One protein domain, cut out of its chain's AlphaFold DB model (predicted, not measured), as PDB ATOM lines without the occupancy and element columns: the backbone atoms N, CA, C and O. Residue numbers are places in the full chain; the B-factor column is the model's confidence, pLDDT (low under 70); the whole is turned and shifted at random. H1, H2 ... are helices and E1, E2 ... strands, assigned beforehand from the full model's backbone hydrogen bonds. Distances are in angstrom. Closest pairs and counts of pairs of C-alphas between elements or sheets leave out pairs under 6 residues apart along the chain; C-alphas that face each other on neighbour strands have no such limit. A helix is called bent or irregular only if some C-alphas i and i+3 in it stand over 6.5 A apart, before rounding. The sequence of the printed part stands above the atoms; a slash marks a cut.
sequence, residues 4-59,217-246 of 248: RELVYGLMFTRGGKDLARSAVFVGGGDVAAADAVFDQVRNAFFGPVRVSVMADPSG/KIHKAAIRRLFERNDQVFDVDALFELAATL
ATOM      1  N   ARG A   4     178.991 199.222 168.296       94.44
ATOM      2  CA  ARG A   4     180.413 199.496 168.523       94.44
ATOM      3  C   ARG A   4     181.077 200.162 167.319       94.44
ATOM      4  O   ARG A   4     181.785 201.149 167.488       94.44
ATOM      5  N   GLU A   5     180.813 199.678 166.108       95.25
ATOM      6  CA  GLU A   5     181.425 200.228 164.891       95.25
ATOM      7  C   GLU A   5     180.911 201.644 164.588       95.25
ATOM      8  O   GLU A   5     181.668 202.503 164.135       95.25
ATOM      9  N   LEU A   6     179.643 201.931 164.912       96.06
ATOM     10  CA  LEU A   6     179.098 203.291 164.828       96.06
ATOM     11  C   LEU A   6     179.798 204.232 165.820       96.06
ATOM     12  O   LEU A   6     180.136 205.363 165.469       96.06
ATOM     13  N   VAL A   7     180.052 203.761 167.045       95.94
ATOM     14  CA  VAL A   7     180.755 204.535 168.080       95.94
ATOM     15  C   VAL A   7     182.213 204.784 167.692       95.94
ATOM     16  O   VAL A   7     182.686 205.914 167.806       95.94
ATOM     17  N   TYR A   8     182.908 203.783 167.148       95.19
ATOM     18  CA  TYR A   8     184.263 203.943 166.616       95.19
ATOM     19  C   TYR A   8     184.324 204.967 165.483       95.19
ATOM     20  O   TYR A   8     185.221 205.810 165.470       95.19
ATOM     21  N   GLY A   9     183.330 204.975 164.591       94.12
ATOM     22  CA  GLY A   9     183.198 206.008 163.565       94.12
ATOM     23  C   GLY A   9     183.094 207.425 164.142       94.12
ATOM     24  O   GLY A   9     183.660 208.358 163.579       94.12
ATOM     25  N   LEU A  10     182.436 207.610 165.290       93.38
ATOM     26  CA  LEU A  10     182.373 208.912 165.970       93.38
ATOM     27  C   LEU A  10     183.681 209.268 166.690       93.38
ATOM     28  O   LEU A  10     184.064 210.437 166.714       93.38
ATOM     29  N   MET A  11     184.353 208.274 167.274       93.94
ATOM     30  CA  MET A  11     185.552 208.447 168.099       93.94
ATOM     31  C   MET A  11     186.836 208.669 167.295       93.94
ATOM     32  O   MET A  11     187.686 209.440 167.728       93.94
ATOM     33  N   PHE A  12     186.993 208.012 166.143       94.00
ATOM     34  CA  PHE A  12     188.240 208.041 165.366       94.00
ATOM     35  C   PHE A  12     188.237 209.041 164.204       94.00
ATOM     36  O   PHE A  12     189.224 209.149 163.481       94.00
ATOM     37  N   THR A  13     187.155 209.802 164.024       93.88
ATOM     38  CA  THR A  13     187.040 210.809 162.953       93.88
ATOM     39  C   THR A  13     187.341 212.238 163.408       93.88
ATOM     40  O   THR A  13     187.449 213.133 162.569       93.88
ATOM     41  N   ARG A  14     187.495 212.482 164.719       92.69
ATOM     42  CA  ARG A  14     187.840 213.790 165.307       92.69
ATOM     43  C   ARG A  14     188.822 213.619 166.465       92.69
ATOM     44  O   ARG A  14     188.838 212.578 167.109       92.69
ATOM     45  N   GLY A  15     189.633 214.642 166.740       91.62
ATOM     46  CA  GLY A  15     190.658 214.609 167.790       91.62
ATOM     47  C   GLY A  15     190.527 215.746 168.804       91.62
ATOM     48  O   GLY A  15     190.001 216.817 168.502       91.62
ATOM     49  N   GLY A  16     191.038 215.521 170.019       91.62
ATOM     50  CA  GLY A  16     191.125 216.540 171.069       91.62
ATOM     51  C   GLY A  16     189.780 217.202 171.380       91.62
ATOM     52  O   GLY A  16     188.773 216.526 171.585       91.62
ATOM     53  N   LYS A  17     189.754 218.539 171.383       93.56
ATOM     54  CA  LYS A  17     188.550 219.337 171.673       93.56
ATOM     55  C   LYS A  17     187.392 219.104 170.693       93.56
ATOM     56  O   LYS A  17     186.244 219.362 171.042       93.56
ATOM     57  N   ASP A  18     187.675 218.613 169.486       96.25
ATOM     58  CA  ASP A  18     186.650 218.418 168.460       96.25
ATOM     59  C   ASP A  18     185.829 217.140 168.680       96.25
ATOM     60  O   ASP A  18     184.767 216.991 168.075       96.25
ATOM     61  N   LEU A  19     186.238 216.256 169.603       96.31
ATOM     62  CA  LEU A  19     185.425 215.109 170.034       96.31
ATOM     63  C   LEU A  19     184.063 215.546 170.596       96.31
ATOM     64  O   LEU A  19     183.063 214.876 170.362       96.31
ATOM     65  N   ALA A  20     183.993 216.712 171.249       96.75
ATOM     66  CA  ALA A  20     182.745 217.271 171.776       96.75
ATOM     67  C   ALA A  20     181.777 217.736 170.671       96.75
ATOM     68  O   ALA A  20     180.653 218.132 170.949       96.75
ATOM     69  N   ARG A  21     182.174 217.706 169.392       96.56
ATOM     70  CA  ARG A  21     181.281 218.014 168.262       96.56
ATOM     71  C   ARG A  21     180.468 216.801 167.798       96.56
ATOM     72  O   ARG A  21     179.675 216.930 166.864       96.56
ATOM     73  N   SER A  22     180.686 215.641 168.411       96.75
ATOM     74  CA  SER A  22     179.996 214.380 168.148       96.75
ATOM     75  C   SER A  22     179.377 213.865 169.447       96.75
ATOM     76  O   SER A  22     179.968 214.009 170.513       96.75
ATOM     77  N   ALA A  23     178.203 213.243 169.361       98.06
ATOM     78  CA  ALA A  23     177.529 212.658 170.514       98.06
ATOM     79  C   ALA A  23     176.642 211.484 170.095       98.06
ATOM     80  O   ALA A  23     176.260 211.371 168.929       98.06
ATOM     81  N   VAL A  24     176.295 210.635 171.060       98.31
ATOM     82  CA  VAL A  24     175.383 209.505 170.872       98.31
ATOM     83  C   VAL A  24     174.090 209.749 171.646       98.31
ATOM     84  O   VAL A  24     174.107 210.111 172.819       98.31
ATOM     85  N   PHE A  25     172.952 209.512 170.998       98.38
ATOM     86  CA  PHE A  25     171.648 209.456 171.652       98.38
ATOM     87  C   PHE A  25     171.034 208.074 171.425       98.38
ATOM     88  O   PHE A  25     170.839 207.659 170.283       98.38
ATOM     89  N   VAL A  26     170.724 207.369 172.511       98.31
ATOM     90  CA  VAL A  26     170.100 206.046 172.496       98.31
ATOM     91  C   VAL A  26     168.610 206.193 172.802       98.31
ATOM     92  O   VAL A  26     168.207 206.532 173.917       98.31
ATOM     93  N   GLY A  27     167.787 205.963 171.780       96.69
ATOM     94  CA  GLY A  27     166.327 205.932 171.875       96.69
ATOM     95  C   GLY A  27     165.765 204.518 171.711       96.69
ATOM     96  O   GLY A  27     166.488 203.533 171.820       96.69
ATOM     97  N   GLY A  28     164.468 204.424 171.411       94.38
ATOM     98  CA  GLY A  28     163.786 203.156 171.127       94.38
ATOM     99  C   GLY A  28     162.524 202.930 171.962       94.38
ATOM    100  O   GLY A  28     162.320 203.565 173.000       94.38
ATOM    101  N   GLY A  29     161.654 202.044 171.467       89.69
ATOM    102  CA  GLY A  29     160.428 201.611 172.152       89.69
ATOM    103  C   GLY A  29     160.687 200.583 173.257       89.69
ATOM    104  O   GLY A  29     160.030 200.595 174.296       89.69
ATOM    105  N   ASP A  30     161.683 199.722 173.045       91.62
ATOM    106  CA  ASP A  30     162.135 198.740 174.023       91.62
ATOM    107  C   ASP A  30     163.258 199.333 174.881       91.62
ATOM    108  O   ASP A  30     164.371 199.580 174.418       91.62
ATOM    109  N   VAL A  31     162.946 199.579 176.151       90.75
ATOM    110  CA  VAL A  31     163.891 200.149 177.115       90.75
ATOM    111  C   VAL A  31     165.002 199.173 177.483       90.75
ATOM    112  O   VAL A  31     166.118 199.625 177.691       90.75
ATOM    113  N   ALA A  32     164.728 197.868 177.572       90.75
ATOM    114  CA  ALA A  32     165.756 196.895 177.943       90.75
ATOM    115  C   ALA A  32     166.784 196.757 176.814       90.75
ATOM    116  O   ALA A  32     167.989 196.763 177.060       90.75
ATOM    117  N   ALA A  33     166.310 196.734 175.566       94.62
ATOM    118  CA  ALA A  33     167.185 196.787 174.402       94.62
ATOM    119  C   ALA A  33     167.983 198.103 174.348       94.62
ATOM    120  O   ALA A  33     169.186 198.081 174.095       94.62
ATOM    121  N   ALA A  34     167.344 199.245 174.621       96.00
ATOM    122  CA  ALA A  34     168.026 200.537 174.665       96.00
ATOM    123  C   ALA A  34     169.090 200.610 175.775       96.00
ATOM    124  O   ALA A  34     170.166 201.153 175.536       96.00
ATOM    125  N   ASP A  35     168.832 200.032 176.951       94.12
ATOM    126  CA  ASP A  35     169.807 199.948 178.046       94.12
ATOM    127  C   ASP A  35     171.020 199.105 177.638       94.12
ATOM    128  O   ASP A  35     172.157 199.549 177.791       94.12
ATOM    129  N   ALA A  36     170.796 197.947 177.007       96.06
ATOM    130  CA  ALA A  36     171.882 197.113 176.493       96.06
ATOM    131  C   ALA A  36     172.721 197.839 175.424       96.06
ATOM    132  O   ALA A  36     173.949 197.736 175.414       96.06
ATOM    133  N   VAL A  37     172.081 198.607 174.536       97.56
ATOM    134  CA  VAL A  37     172.774 199.439 173.538       97.56
ATOM    135  C   VAL A  37     173.573 200.551 174.216       97.56
ATOM    136  O   VAL A  37     174.722 200.787 173.850       97.56
ATOM    137  N   PHE A  38     173.003 201.223 175.217       97.44
ATOM    138  CA  PHE A  38     173.689 202.265 175.977       97.44
ATOM    139  C   PHE A  38     174.931 201.720 176.692       97.44
ATOM    140  O   PHE A  38     175.992 202.340 176.634       97.44
ATOM    141  N   ASP A  39     174.845 200.525 177.276       96.62
ATOM    142  CA  ASP A  39     175.986 199.843 177.887       96.62
ATOM    143  C   ASP A  39     177.069 199.501 176.865       96.62
ATOM    144  O   ASP A  39     178.246 199.772 177.104       96.62
ATOM    145  N   GLN A  40     176.692 198.991 175.691       97.12
ATOM    146  CA  GLN A  40     177.644 198.723 174.610       97.12
ATOM    147  C   GLN A  40     178.339 199.996 174.110       97.12
ATOM    148  O   GLN A  40     179.543 199.966 173.858       97.12
ATOM    149  N   VAL A  41     177.623 201.125 174.023       97.38
ATOM    150  CA  VAL A  41     178.229 202.426 173.692       97.38
ATOM    151  C   VAL A  41     179.278 202.811 174.732       97.38
ATOM    152  O   VAL A  41     180.400 203.156 174.364       97.38
ATOM    153  N   ARG A  42     178.944 202.719 176.026       96.44
ATOM    154  CA  ARG A  42     179.875 203.058 177.117       96.44
ATOM    155  C   ARG A  42     181.096 202.138 177.131       96.44
ATOM    156  O   ARG A  42     182.211 202.617 177.325       96.44
ATOM    157  N   ASN A  43     180.898 200.847 176.874       96.06
ATOM    158  CA  ASN A  43     181.964 199.845 176.836       96.06
ATOM    159  C   ASN A  43     182.901 199.999 175.628       96.06
ATOM    160  O   ASN A  43     184.026 199.509 175.668       96.06
ATOM    161  N   ALA A  44     182.467 200.678 174.563       95.50
ATOM    162  CA  ALA A  44     183.305 200.968 173.402       95.50
ATOM    163  C   ALA A  44     184.273 202.152 173.621       95.50
ATOM    164  O   ALA A  44     185.170 202.368 172.808       95.50
ATOM    165  N   PHE A  45     184.117 202.935 174.694       95.31
ATOM    166  CA  PHE A  45     184.985 204.081 174.968       95.31
ATOM    167  C   PHE A  45     186.403 203.663 175.378       95.31
ATOM    168  O   PHE A  45     186.593 202.739 176.166       95.31
ATOM    169  N   PHE A  46     187.413 204.401 174.901       87.88
ATOM    170  CA  PHE A  46     188.826 204.100 175.152       87.88
ATOM    171  C   PHE A  46     189.577 205.326 175.686       87.88
ATOM    172  O   PHE A  46     189.901 206.259 174.950       87.88
ATOM    173  N   GLY A  47     189.885 205.332 176.989       90.62
ATOM    174  CA  GLY A  47     190.621 206.435 177.618       90.62
ATOM    175  C   GLY A  47     189.950 207.795 177.348       90.62
ATOM    176  O   GLY A  47     188.728 207.882 177.478       90.62
ATOM    177  N   PRO A  48     190.690 208.853 176.968       90.50
ATOM    178  CA  PRO A  48     190.109 210.156 176.622       90.50
ATOM    179  C   PRO A  48     189.435 210.184 175.238       90.50
ATOM    180  O   PRO A  48     188.743 211.150 174.917       90.50
ATOM    181  N   VAL A  49     189.618 209.142 174.419       93.69
ATOM    182  CA  VAL A  49     188.960 209.000 173.119       93.69
ATOM    183  C   VAL A  49     187.561 208.445 173.373       93.69
ATOM    184  O   VAL A  49     187.348 207.245 173.532       93.69
ATOM    185  N   ARG A  50     186.608 209.361 173.509       96.62
ATOM    186  CA  ARG A  50     185.189 209.088 173.747       96.62
ATOM    187  C   ARG A  50     184.355 210.291 173.324       96.62
ATOM    188  O   ARG A  50     184.900 211.374 173.099       96.62
ATOM    189  N   VAL A  51     183.049 210.079 173.229       97.50
ATOM    190  CA  VAL A  51     182.045 211.118 172.978       97.50
ATOM    191  C   VAL A  51     180.996 211.084 174.081       97.50
ATOM    192  O   VAL A  51     180.841 210.074 174.767       97.50
ATOM    193  N   SER A  52     180.255 212.173 174.246       98.38
ATOM    194  CA  SER A  52     179.155 212.194 175.207       98.38
ATOM    195  C   SER A  52     177.993 211.321 174.727       98.38
ATOM    196  O   SER A  52     177.736 211.215 173.523       98.38
ATOM    197  N   VAL A  53     177.260 210.721 175.664       98.62
ATOM    198  CA  VAL A  53     176.130 209.831 175.377       98.62
ATOM    199  C   VAL A  53     174.929 210.117 176.276       98.62
ATOM    200  O   VAL A  53     175.076 210.387 177.465       98.62
ATOM    201  N   MET A  54     173.726 210.038 175.713       98.62
ATOM    202  CA  MET A  54     172.451 210.117 176.431       98.62
ATOM    203  C   MET A  54     171.575 208.914 176.086       98.62
ATOM    204  O   MET A  54     171.529 208.516 174.925       98.62
ATOM    205  N   ALA A  55     170.832 208.385 177.059       98.38
ATOM    206  CA  ALA A  55     169.741 207.442 176.820       98.38
ATOM    207  C   ALA A  55     168.402 208.044 177.252       98.38
ATOM    208  O   ALA A  55     168.272 208.549 178.368       98.38
ATOM    209  N   ASP A  56     167.388 207.964 176.390       98.19
ATOM    210  CA  ASP A  56     166.015 208.366 176.728       98.19
ATOM    211  C   ASP A  56     164.968 207.554 175.931       98.19
ATOM    212  O   ASP A  56     164.181 208.121 175.163       98.19
ATOM    213  N   PRO A  57     164.948 206.211 176.068       96.81
ATOM    214  CA  PRO A  57     164.035 205.349 175.318       96.81
ATOM    215  C   PRO A  57     162.580 205.688 175.637       96.81
ATOM    216  O   PRO A  57     162.177 205.732 176.799       96.81
ATOM    217  N   SER A  58     161.791 205.972 174.599       91.44
ATOM    218  CA  SER A  58     160.410 206.471 174.698       91.44
ATOM    219  C   SER A  58     160.226 207.686 175.623       91.44
ATOM    220  O   SER A  58     159.127 207.934 176.113       91.44
ATOM    221  N   GLY A  59     161.284 208.457 175.897       96.12
ATOM    222  CA  GLY A  59     161.226 209.552 176.865       96.12
ATOM    223  C   GLY A  59     161.160 209.107 178.331       96.12
ATOM    224  O   GLY A  59     160.776 209.913 179.182       96.12
ATOM    225  N   LYS A 217     162.375 220.524 179.089       98.19
ATOM    226  CA  LYS A 217     163.546 221.312 179.503       98.19
ATOM    227  C   LYS A 217     164.759 220.416 179.751       98.19
ATOM    228  O   LYS A 217     165.813 220.694 179.181       98.19
ATOM    229  N   ILE A 218     164.593 219.331 180.512       98.56
ATOM    230  CA  ILE A 218     165.648 218.341 180.794       98.56
ATOM    231  C   ILE A 218     166.197 217.775 179.487       98.56
ATOM    232  O   ILE A 218     167.400 217.849 179.249       98.56
ATOM    233  N   HIS A 219     165.323 217.284 178.604       98.56
ATOM    234  CA  HIS A 219     165.739 216.688 177.336       98.56
ATOM    235  C   HIS A 219     166.540 217.682 176.477       98.56
ATOM    236  O   HIS A 219     167.641 217.373 176.026       98.56
ATOM    237  N   LYS A 220     166.036 218.911 176.283       98.50
ATOM    238  CA  LYS A 220     166.734 219.939 175.489       98.50
ATOM    239  C   LYS A 220     168.067 220.350 176.114       98.50
ATOM    240  O   LYS A 220     169.023 220.601 175.386       98.50
ATOM    241  N   ALA A 221     168.132 220.452 177.440       98.50
ATOM    242  CA  ALA A 221     169.364 220.783 178.144       98.50
ATOM    243  C   ALA A 221     170.405 219.663 178.015       98.50
ATOM    244  O   ALA A 221     171.547 219.957 177.678       98.50
ATOM    245  N   ALA A 222     170.009 218.400 178.193       98.50
ATOM    246  CA  ALA A 222     170.898 217.251 178.048       98.50
ATOM    247  C   ALA A 222     171.492 217.181 176.636       98.50
ATOM    248  O   ALA A 222     172.710 217.114 176.494       98.50
ATOM    249  N   ILE A 223     170.657 217.325 175.596       98.50
ATOM    250  CA  ILE A 223     171.120 217.354 174.200       98.50
ATOM    251  C   ILE A 223     172.138 218.472 173.957       98.50
ATOM    252  O   ILE A 223     173.128 218.240 173.275       98.50
ATOM    253  N   ARG A 224     171.945 219.673 174.518       98.38
ATOM    254  CA  ARG A 224     172.946 220.748 174.398       98.38
ATOM    255  C   ARG A 224     174.254 220.380 175.099       98.38
ATOM    256  O   ARG A 224     175.313 220.504 174.490       98.38
ATOM    257  N   ARG A 225     174.172 219.866 176.331       98.19
ATOM    258  CA  ARG A 225     175.340 219.492 177.142       98.19
ATOM    259  C   ARG A 225     176.160 218.352 176.545       98.19
ATOM    260  O   ARG A 225     177.368 218.311 176.763       98.19
ATOM    261  N   LEU A 226     175.549 217.477 175.739       98.44
ATOM    262  CA  LEU A 226     176.281 216.464 174.971       98.44
ATOM    263  C   LEU A 226     177.387 217.065 174.090       98.44
ATOM    264  O   LEU A 226     178.365 216.378 173.818       98.44
ATOM    265  N   PHE A 227     177.244 218.323 173.660       98.25
ATOM    266  CA  PHE A 227     178.202 218.993 172.777       98.25
ATOM    267  C   PHE A 227     179.107 220.016 173.482       98.25
ATOM    268  O   PHE A 227     179.903 220.696 172.833       98.25
ATOM    269  N   GLU A 228     178.988 220.158 174.804       97.38
ATOM    270  CA  GLU A 228     179.845 221.047 175.605       97.38
ATOM    271  C   GLU A 228     181.154 220.354 176.002       97.38
ATOM    272  O   GLU A 228     182.197 220.992 176.137       97.38
ATOM    273  N   ARG A 229     181.094 219.032 176.176       96.56
ATOM    274  CA  ARG A 229     182.209 218.147 176.525       96.56
ATOM    275  C   ARG A 229     182.046 216.829 175.775       96.56
ATOM    276  O   ARG A 229     180.986 216.563 175.219       96.56
ATOM    277  N   ASN A 230     183.076 215.991 175.773       96.81
ATOM    278  CA  ASN A 230     183.059 214.688 175.104       96.81
ATOM    279  C   ASN A 230     182.968 213.499 176.073       96.81
ATOM    280  O   ASN A 230     183.167 212.365 175.660       96.81
ATOM    281  N   ASP A 231     182.714 213.747 177.355       96.62
ATOM    282  CA  ASP A 231     182.756 212.754 178.430       96.62
ATOM    283  C   ASP A 231     181.462 212.687 179.258       96.62
ATOM    284  O   ASP A 231     181.437 212.047 180.309       96.62
ATOM    285  N   GLN A 232     180.389 213.348 178.811       97.88
ATOM    286  CA  GLN A 232     179.123 213.372 179.541       97.88
ATOM    287  C   GLN A 232     178.352 212.070 179.329       97.88
ATOM    288  O   GLN A 232     178.254 211.564 178.211       97.88
ATOM    289  N   VAL A 233     177.745 211.564 180.401       98.25
ATOM    290  CA  VAL A 233     176.883 210.380 180.374       98.25
ATOM    291  C   VAL A 233     175.548 210.756 181.005       98.25
ATOM    292  O   VAL A 233     175.472 210.995 182.205       98.25
ATOM    293  N   PHE A 234     174.500 210.831 180.188       98.56
ATOM    294  CA  PHE A 234     173.141 211.153 180.617       98.56
ATOM    295  C   PHE A 234     172.266 209.897 180.630       98.56
ATOM    296  O   PHE A 234     171.538 209.616 179.674       98.56
ATOM    297  N   ASP A 235     172.353 209.142 181.722       97.12
ATOM    298  CA  ASP A 235     171.372 208.125 182.101       97.12
ATOM    299  C   ASP A 235     170.244 208.737 182.956       97.12
ATOM    300  O   ASP A 235     170.152 209.955 183.120       97.12
ATOM    301  N   VAL A 236     169.355 207.904 183.502       97.25
ATOM    302  CA  VAL A 236     168.246 208.372 184.350       97.25
ATOM    303  C   VAL A 236     168.716 209.164 185.575       97.25
ATOM    304  O   VAL A 236     168.077 210.150 185.940       97.25
ATOM    305  N   ASP A 237     169.839 208.779 186.178       95.69
ATOM    306  CA  ASP A 237     170.352 209.389 187.399       95.69
ATOM    307  C   ASP A 237     170.964 210.762 187.115       95.69
ATOM    308  O   ASP A 237     170.651 211.733 187.809       95.69
ATOM    309  N   ALA A 238     171.757 210.872 186.049       97.69
ATOM    310  CA  ALA A 238     172.317 212.140 185.591       97.69
ATOM    311  C   ALA A 238     171.238 213.105 185.065       97.69
ATOM    312  O   ALA A 238     171.337 214.317 185.262       97.69
ATOM    313  N   LEU A 239     170.184 212.591 184.421       98.56
ATOM    314  CA  LEU A 239     169.047 213.405 183.975       98.56
ATOM    315  C   LEU A 239     168.213 213.928 185.154       98.56
ATOM    316  O   LEU A 239     167.704 215.049 185.087       98.56
ATOM    317  N   PHE A 240     168.103 213.157 186.237       97.56
ATOM    318  CA  PHE A 240     167.486 213.611 187.483       97.56
ATOM    319  C   PHE A 240     168.295 214.725 188.159       97.56
ATOM    320  O   PHE A 240     167.721 215.745 188.542       97.56
ATOM    321  N   GLU A 241     169.623 214.602 188.221       97.00
ATOM    322  CA  GLU A 241     170.480 215.691 188.715       97.00
ATOM    323  C   GLU A 241     170.397 216.936 187.830       97.00
ATOM    324  O   GLU A 241     170.307 218.062 188.320       97.00
ATOM    325  N   LEU A 242     170.348 216.749 186.508       97.62
ATOM    326  CA  LEU A 242     170.167 217.850 185.571       97.62
ATOM    327  C   LEU A 242     168.867 218.616 185.846       97.62
ATOM    328  O   LEU A 242     168.887 219.847 185.791       97.62
ATOM    329  N   ALA A 243     167.774 217.923 186.182       96.75
ATOM    330  CA  ALA A 243     166.495 218.546 186.523       96.75
ATOM    331  C   ALA A 243     166.636 219.575 187.655       96.75
ATOM    332  O   ALA A 243     166.064 220.655 187.562       96.75
ATOM    333  N   ALA A 244     167.476 219.301 188.661       92.44
ATOM    334  CA  ALA A 244     167.741 220.221 189.768       92.44
ATOM    335  C   ALA A 244     168.353 221.561 189.340       92.44
ATOM    336  O   ALA A 244     168.205 222.560 190.036       92.44
ATOM    337  N   THR A 245     169.031 221.584 188.193       95.00
ATOM    338  CA  THR A 245     169.687 222.786 187.660       95.00
ATOM    339  C   THR A 245     168.781 223.602 186.737       95.00
ATOM    340  O   THR A 245     169.160 224.684 186.292       95.00
ATOM    341  N   LEU A 246     167.595 223.080 186.416       88.81
ATOM    342  CA  LEU A 246     166.656 223.677 185.481       88.81
ATOM    343  C   LEU A 246     165.450 224.168 186.278       88.81
ATOM    344  O   LEU A 246     164.610 223.372 186.679       88.81
TER     345      LEU A 246
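Overview. This is residues 4 to 59 and 217 to 246 of the 248 residues of a protein of Planctomycetaceae bacterium (UniProt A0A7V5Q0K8). A narrow parallel sheet of two short strands, E1 and E2, forms the core, with the long helix H3 over one face and H4 over the other, mainly over E2. Residues 233 to 234 run beside E2 as a short extra parallel piece; H5 lies beyond them and packs on H4, while H1 and H2 lie toward the end where the strands begin. The printed part has 86 residues, with five named helices and two named strands in the order H1, H2, E1, H3, E2, H4, H5, and the class is mostly helix. It is compact, with a radius of gyration of the C-alphas of 12.5 A and spans of 31 by 28 by 17 A.

Along the chain. E1 is residues 23 to 26 and E2 is residues 52 to 55. H3, residues 31 to 43, is 18.1 A long and begins at C-alpha 31 (163.891, 200.149, 177.115). H4, residues 217 to 225, is 12.2 A long, and H5, residues 236 to 244, is 13.0 A long, ending at C-alpha 244 (167.741, 220.221, 189.768). H1, residues 4 to 11, begins at C-alpha 4 (180.413, 199.496, 168.523). H2 is residues 16 to 21 and is neither bent nor irregular, but only just: C-alphas 17 and 20 are 6.2 A apart.

Arrangement. E1 and E2 are parallel neighbours at 14 degrees; N 24 and O 52, at 2.9 A, and N 26 and O 54, at 2.8 A, are within hydrogen-bond range. E1, H3 and E2 make a strand-helix-strand unit, two parallel neighbour strands with a helix between them in the chain, with a right-handed crossover. The closest C-alphas of H3 and E2 are those of Phe 38 and Ala 55, 6.6 A apart. Those of E2 and H4 are Met 54 and Ala 222, at 7.5 A. H4 and H5 touch about perpendicular, at 74 degrees, closest at the C-alphas of Ile 218 and Ala 243, 5.8 A. H1 and H3 only just touch, with 3 pairs of C-alphas within 8 A, the closest Arg 4 and Val 41 at 6.3 A; H3 does so with residues 40 to 41 alone. H1 and H2 are close but not clearly touching, with the C-alphas of Met 11 and Leu 19 6.9 A apart. H3 and H4 are apart. Every O i to N i+4 pair is within hydrogen-bond range in H1, H3 and H4; in H5 4 of 5 are, and in H2 0 of 2, beside 3 of 3 O i to N i+3 pairs.

Size, cuts and confidence. The C-alphas farthest apart are those of Glu 5 and Ala 244, at 34.7 A. Residues 60 to 216 are not printed, and C-alphas 59 and 217 are 12.3 A apart across this cut. Of the links printed whole, none is long. The mean pLDDT of the printed part is 95.9, and no printed residue is under 70.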